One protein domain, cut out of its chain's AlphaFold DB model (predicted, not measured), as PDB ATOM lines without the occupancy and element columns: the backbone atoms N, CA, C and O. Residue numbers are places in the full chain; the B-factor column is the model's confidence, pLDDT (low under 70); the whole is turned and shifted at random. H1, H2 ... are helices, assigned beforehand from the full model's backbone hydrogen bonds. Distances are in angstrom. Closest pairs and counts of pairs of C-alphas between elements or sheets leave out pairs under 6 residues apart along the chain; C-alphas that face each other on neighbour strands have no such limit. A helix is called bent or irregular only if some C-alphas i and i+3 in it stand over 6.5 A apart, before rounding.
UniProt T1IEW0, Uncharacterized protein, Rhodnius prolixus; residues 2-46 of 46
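AT A GLANCE: This is residues 2 to 46 of the 46 residues of an uncharacterized protein of Rhodnius prolixus (UniProt T1IEW0). Two short helices, H1 and H2, make a small L-shaped corner at one end, and a long tail runs out from the far end of H2 with one short helical turn, H3, along it. The corner is the only place where named helices meet; residues 2 to 7 stick out before it, and residues 27 to 46, the last four residues of H2 and everything after them, stick out beyond it and make most of the length. The printed part has 45 residues with three named helices, in the order H1, H2, H3, and no named strand, and its class is all helix, with 24 of the 45 residues in named helices. The whole is only just loose, close to extended, with a radius of gyration of the C-alphas of 13.6 A, and its outline is elongated, with spans of 43 by 23 by 14 A.

HOW THE PARTS SIT: From Asp 2 the backbone stands free through residues 2 to 7, and then H1 begins, residues 8 to 15. Three residues, 16 to 18, make a tight link to H2, residues 19 to 30. H1 and H2 touch, with 7 pairs of C-alphas within 8 A. Their closest C-alphas are those of Ala 12 and Asn 19, 5.5 A apart. H2 touches H1 with residues 19 to 23 alone. The lines of the two helices stand at 85 degrees, about perpendicular, and their centres are 11.8 A apart. The later residues of H2, 27 to 30, stand free. A short link of six residues, 31 to 36, then leads to H3, residues 37 to 40. H3 touches no helix: it is apart from H1 and apart from H2. In H1 and H2 every pair of O of residue i and N of residue i+4 is within hydrogen-bond range. H3, with four residues, is too short for such a pair, and its one pair of O of residue i and N of residue i+3 is not within range.

IN THESE COORDINATES: H1 runs from Val 8 to Val 15, eight residues, and measures 10.5 A from first to last C-alpha. It begins with C-alpha 8 at (87.957, 87.186, 109.050). H2 runs from Asn 19 to Leu 30 and is the longest helix, with 12 residues and 15.8 A from first to last C-alpha. Its C-alpha 19 is at (85.620, 88.961, 114.775) and its C-alpha 30 at (98.216, 96.845, 109.267). H3 runs from Pro 37 to Gly 40, four residues, and ends with C-alpha 40 at (87.632, 97.912, 92.840). It is neither bent nor irregular, but only just: C-alphas 37 and 40 are 6.0 A apart.

THE WHOLE: The two C-alphas farthest apart are those of Gly 16, in the link between H1 and H2, and Ala 46, at 43.6 A. Ala 46 is the chain's last residue, and its C-alpha is at (92.739, 102.354, 81.029). From the first printed C-alpha, that of Asp 2, to the last, that of Ala 46, the distance is 25.1 A. The printed part has no cut, and no link between its helices is long. The mean pLDDT of the printed part is 73.8. The model's confidence is low, with pLDDT under 70, in 18 residues: 2 to 3 and 31 to 46. The mean pLDDT is 93 in H1 and 88 in H2, but 45 in H3.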
ATOM      1  N   ASP A   2      98.921  82.621  94.133       65.19
ATOM      2  CA  ASP A   2      97.780  82.096  94.901       65.19
ATOM      3  C   ASP A   2      96.995  83.258  95.537       65.19
ATOM      4  O   ASP A   2      97.418  83.822  96.545       65.19
ATOM      5  N   ASP A   3      95.867  83.645  94.935       65.69
ATOM      6  CA  ASP A   3      94.924  84.641  95.466       65.69
ATOM      7  C   ASP A   3      94.150  84.087  96.673       65.69
ATOM      8  O   ASP A   3      92.915  84.026  96.704       65.69
ATOM      9  N   ARG A   4      94.878  83.642  97.700       77.25
ATOM     10  CA  ARG A   4      94.291  83.037  98.891       77.25
ATOM     11  C   ARG A   4      93.747  84.107  99.820       77.25
ATOM     12  O   ARG A   4      94.341  84.463 100.834       77.25
ATOM     13  N   ARG A   5      92.574  84.628  99.475       78.75
ATOM     14  CA  ARG A   5      91.812  85.521 100.349       78.75
ATOM     15  C   ARG A   5      91.334  84.753 101.580       78.75
ATOM     16  O   ARG A   5      90.488  83.867 101.481       78.75
ATOM     17  N   VAL A   6      91.844  85.129 102.748       84.88
ATOM     18  CA  VAL A   6      91.400  84.583 104.035       84.88
ATOM     19  C   VAL A   6      90.252  85.435 104.573       84.88
ATOM     20  O   VAL A   6      90.345  86.661 104.630       84.88
ATOM     21  N   LYS A   7      89.145  84.797 104.967       87.75
ATOM     22  CA  LYS A   7      88.008  85.495 105.587       87.75
ATOM     23  C   LYS A   7      88.271  85.707 107.077       87.75
ATOM     24  O   LYS A   7      88.748  84.803 107.752       87.75
ATOM     25  N   VAL A   8      87.844  86.851 107.614       88.94
ATOM     26  CA  VAL A   8      87.957  87.186 109.050       88.94
ATOM     27  C   VAL A   8      87.386  86.092 109.952       88.94
ATOM     28  O   VAL A   8      87.993  85.765 110.964       88.94
ATOM     29  N   ARG A   9      86.253  85.487 109.572       91.31
ATOM     30  CA  ARG A   9      85.630  84.405 110.349       91.31
ATOM     31  C   ARG A   9      86.547  83.184 110.492       91.31
ATOM     32  O   ARG A   9      86.544  82.568 111.550       91.31
ATOM     33  N   GLU A  10      87.337  82.861 109.473       91.75
ATOM     34  CA  GLU A  10      88.283  81.739 109.531       91.75
ATOM     35  C   GLU A  10      89.406  82.038 110.526       91.75
ATOM     36  O   GLU A  10      89.783  81.178 111.313       91.75
ATOM     37  N   ILE A  11      89.877  83.288 110.549       91.31
ATOM     38  CA  ILE A  11      90.889  83.760 111.502       91.31
ATOM     39  C   ILE A  11      90.326  83.724 112.926       91.31
ATOM     40  O   ILE A  11      90.959  83.189 113.830       91.31
ATOM     41  N   ALA A  12      89.117  84.250 113.122       94.19
ATOM     42  CA  ALA A  12      88.431  84.248 114.410       94.19
ATOM     43  C   ALA A  12      88.232  82.825 114.950       94.19
ATOM     44  O   ALA A  12      88.504  82.567 116.119       94.19
ATOM     45  N   SER A  13      87.821  81.900 114.079       95.94
ATOM     46  CA  SER A  13      87.648  80.483 114.408       95.94
ATOM     47  C   SER A  13      88.977  79.813 114.774       95.94
ATOM     48  O   SER A  13      89.072  79.160 115.809       95.94
ATOM     49  N   ALA A  14      90.023  80.022 113.969       94.81
ATOM     50  CA  ALA A  14      91.334  79.410 114.187       94.81
ATOM     51  C   ALA A  14      92.044  79.929 115.448       94.81
ATOM     52  O   ALA A  14      92.761  79.180 116.106       94.81
ATOM     53  N   VAL A  15      91.853  81.209 115.778       92.94
ATOM     54  CA  VAL A  15      92.504  81.872 116.922       92.94
ATOM     55  C   VAL A  15      91.625  81.834 118.181       92.94
ATOM     56  O   VAL A  15      92.113  82.071 119.283       92.94
ATOM     57  N   GLY A  16      90.333  81.518 118.051       95.69
ATOM     58  CA  GLY A  16      89.397  81.456 119.177       95.69
ATOM     59  C   GLY A  16      89.045  82.828 119.761       95.69
ATOM     60  O   GLY A  16      88.804  82.946 120.961       95.69
ATOM     61  N   ILE A  17      89.026  83.876 118.933       96.12
ATOM     62  CA  ILE A  17      88.691  85.249 119.344       96.12
ATOM     63  C   ILE A  17      87.510  85.791 118.542       96.12
ATOM     64  O   ILE A  17      87.169  85.280 117.479       96.12
ATOM     65  N   SER A  18      86.874  86.853 119.037       94.75
ATOM     66  CA  SER A  18      85.770  87.491 118.319       94.75
ATOM     67  C   SER A  18      86.243  88.159 117.021       94.75
ATOM     68  O   SER A  18      87.366  88.660 116.926       94.75
ATOM     69  N   ASN A  19      85.353  88.240 116.027       91.75
ATOM     70  CA  ASN A  19      85.620  88.961 114.775       91.75
ATOM     71  C   ASN A  19      86.011  90.427 115.024       91.75
ATOM     72  O   ASN A  19      86.874  90.960 114.335       91.75
ATOM     73  N   GLU A  20      85.404  91.066 116.026       93.19
ATOM     74  CA  GLU A  20      85.736  92.430 116.441       93.19
ATOM     75  C   GLU A  20      87.189  92.536 116.916       93.19
ATOM     76  O   GLU A  20      87.908  93.457 116.528       93.19
ATOM     77  N   ARG A  21      87.664  91.550 117.686       93.31
ATOM     78  CA  ARG A  21      89.058  91.505 118.131       93.31
ATOM     79  C   ARG A  21      90.013  91.316 116.956       93.31
ATOM     80  O   ARG A  21      91.044  91.984 116.921       93.31
ATOM     81  N   VAL A  22      89.657  90.474 115.982       92.38
ATOM     82  CA  VAL A  22      90.423  90.319 114.732       92.38
ATOM     83  C   VAL A  22      90.486  91.646 113.975       92.38
ATOM     84  O   VAL A  22      91.571  92.069 113.592       92.38
ATOM     85  N   HIS A  23      89.354  92.337 113.810       89.50
ATOM     86  CA  HIS A  23      89.305  93.642 113.144       89.50
ATOM     87  C   HIS A  23      90.183  94.675 113.847       89.50
ATOM     88  O   HIS A  23      90.941  95.369 113.180       89.50
ATOM     89  N   ASN A  24      90.125  94.749 115.178       89.88
ATOM     90  CA  ASN A  24      90.938  95.694 115.934       89.88
ATOM     91  C   ASN A  24      92.439  95.398 115.801       89.88
ATOM     92  O   ASN A  24      93.231  96.321 115.654       89.88
ATOM     93  N   ILE A  25      92.837  94.121 115.815       89.75
ATOM     94  CA  ILE A  25      94.238  93.718 115.625       89.75
ATOM     95  C   ILE A  25      94.708  94.060 114.211       89.75
ATOM     96  O   ILE A  25      95.755  94.686 114.074       89.75
ATOM     97  N   LEU A  26      93.933  93.700 113.179       86.62
ATOM     98  CA  LEU A  26      94.240  94.044 111.785       86.62
ATOM     99  C   LEU A  26      94.341  95.561 111.607       86.62
ATOM    100  O   LEU A  26      95.281  96.033 110.982       86.62
ATOM    101  N   HIS A  27      93.417  96.318 112.194       83.19
ATOM    102  CA  HIS A  27      93.422  97.777 112.142       83.19
ATOM    103  C   HIS A  27      94.669  98.370 112.811       83.19
ATOM    104  O   HIS A  27      95.315  99.233 112.235       83.19
ATOM    105  N   GLN A  28      95.046  97.870 113.992       85.19
ATOM    106  CA  GLN A  28      96.222  98.348 114.727       85.19
ATOM    107  C   GLN A  28      97.558  97.939 114.097       85.19
ATOM    108  O   GLN A  28      98.529  98.673 114.224       85.19
ATOM    109  N   HIS A  29      97.634  96.757 113.478       81.12
ATOM    110  CA  HIS A  29      98.900  96.201 112.984       81.12
ATOM    111  C   HIS A  29      99.139  96.453 111.500       81.12
ATOM    112  O   HIS A  29     100.290  96.464 111.074       81.12
ATOM    113  N   LEU A  30      98.082  96.617 110.704       76.12
ATOM    114  CA  LEU A  30      98.216  96.845 109.267       76.12
ATOM    115  C   LEU A  30      98.042  98.314 108.880       76.12
ATOM    116  O   LEU A  30      98.197  98.611 107.702       76.12
ATOM    117  N   ASP A  31      97.695  99.202 109.827       63.06
ATOM    118  CA  ASP A  31      97.337 100.618 109.594       63.06
ATOM    119  C   ASP A  31      96.516 100.792 108.300       63.06
ATOM    120  O   ASP A  31      96.685 101.715 107.500       63.06
ATOM    121  N   MET A  32      95.653  99.807 108.021       53.09
ATOM    122  CA  MET A  32      94.911  99.754 106.775       53.09
ATOM    123  C   MET A  32      93.735 100.689 106.950       53.09
ATOM    124  O   MET A  32      92.647 100.289 107.373       53.09
ATOM    125  N   THR A  33      93.987 101.952 106.599       50.97
ATOM    126  CA  THR A  33      92.986 102.857 106.047       50.97
ATOM    127  C   THR A  33      92.057 101.997 105.208       50.97
ATOM    128  O   THR A  33      92.492 101.420 104.218       50.97
ATOM    129  N   LYS A  34      90.850 101.803 105.742       51.84
ATOM    130  CA  LYS A  34      89.662 101.171 105.171       51.84
ATOM    131  C   LYS A  34      89.929 100.442 103.850       51.84
ATOM    132  O   LYS A  34      90.248 101.076 102.851       51.84
ATOM    133  N   VAL A  35      89.658  99.137 103.809       53.03
ATOM    134  CA  VAL A  35      89.287  98.463 102.555       53.03
ATOM    135  C   VAL A  35      88.091  99.205 101.959       53.03
ATOM    136  O   VAL A  35      86.937  98.911 102.264       53.03
ATOM    137  N   ASP A  36      88.381 100.251 101.194       50.41
ATOM    138  CA  ASP A  36      87.388 101.076 100.555       50.41
ATOM    139  C   ASP A  36      86.894 100.280  99.343       50.41
ATOM    140  O   ASP A  36      87.693  99.936  98.462       50.41
ATOM    141  N   PRO A  37      85.602  99.913  99.291       50.66
ATOM    142  CA  PRO A  37      85.057  99.169  98.163       50.66
ATOM    143  C   PRO A  37      85.207  99.915  96.820       50.66
ATOM    144  O   PRO A  37      85.005  99.308  95.771       50.66
ATOM    145  N   GLN A  38      85.614 101.192  96.820       46.53
ATOM    146  CA  GLN A  38      85.872 101.996  95.627       46.53
ATOM    147  C   GLN A  38      87.241 101.734  94.969       46.53
ATOM    148  O   GLN A  38      87.423 102.086  93.803       46.53
ATOM    149  N   MET A  39      88.174 101.027  95.621       43.56
ATOM    150  CA  MET A  39      89.431 100.588  94.979       43.56
ATOM    151  C   MET A  39      89.226  99.393  94.018       43.56
ATOM    152  O   MET A  39      90.168  98.924  93.389       43.56
ATOM    153  N   GLY A  40      87.996  98.878  93.886       40.66
ATOM    154  CA  GLY A  40      87.632  97.912  92.840       40.66
ATOM    155  C   GLY A  40      87.295  98.554  91.486       40.66
ATOM    156  O   GLY A  40      87.263  97.853  90.482       40.66
ATOM    157  N   ALA A  41      87.053  99.870  91.441       46.12
ATOM    158  CA  ALA A  41      86.563 100.552  90.238       46.12
ATOM    159  C   ALA A  41      87.665 101.245  89.411       46.12
ATOM    160  O   ALA A  41      87.457 101.527  88.234       46.12
ATOM    161  N   ALA A  42      88.846 101.497  89.986       46.94
ATOM    162  CA  ALA A  42      89.893 102.295  89.335       46.94
ATOM    163  C   ALA A  42      90.731 101.538  88.280       46.94
ATOM    164  O   ALA A  42      91.515 102.161  87.575       46.94
ATOM    165  N   ILE A  43      90.557 100.221  88.135       49.44
ATOM    166  CA  ILE A  43      91.239  99.395  87.113       49.44
ATOM    167  C   ILE A  43      90.329  99.008  85.934       49.44
ATOM    168  O   ILE A  43      90.725  98.205  85.098       49.44
ATOM    169  N   ALA A  44      89.121  99.581  85.836       49.34
ATOM    170  CA  ALA A  44      88.190  99.313  84.733       49.34
ATOM    171  C   ALA A  44      88.228 100.354  83.594       49.34
ATOM    172  O   ALA A  44      87.471 100.226  82.638       49.34
ATOM    173  N   HIS A  45      89.089 101.373  83.666       43.03
ATOM    174  CA  HIS A  45      89.279 102.344  82.584       43.03
ATOM    175  C   HIS A  45      90.758 102.740  82.469       43.03
ATOM    176  O   HIS A  45      91.197 103.731  83.051       43.03
ATOM    177  N   ALA A  46      91.511 101.950  81.709       42.53
ATOM    178  CA  ALA A  46      92.739 102.354  81.029       42.53
ATOM    179  C   ALA A  46      92.834 101.574  79.715       42.53
ATOM    180  O   ALA A  46      92.548 100.355  79.751       42.53
TER     181      ALA A  46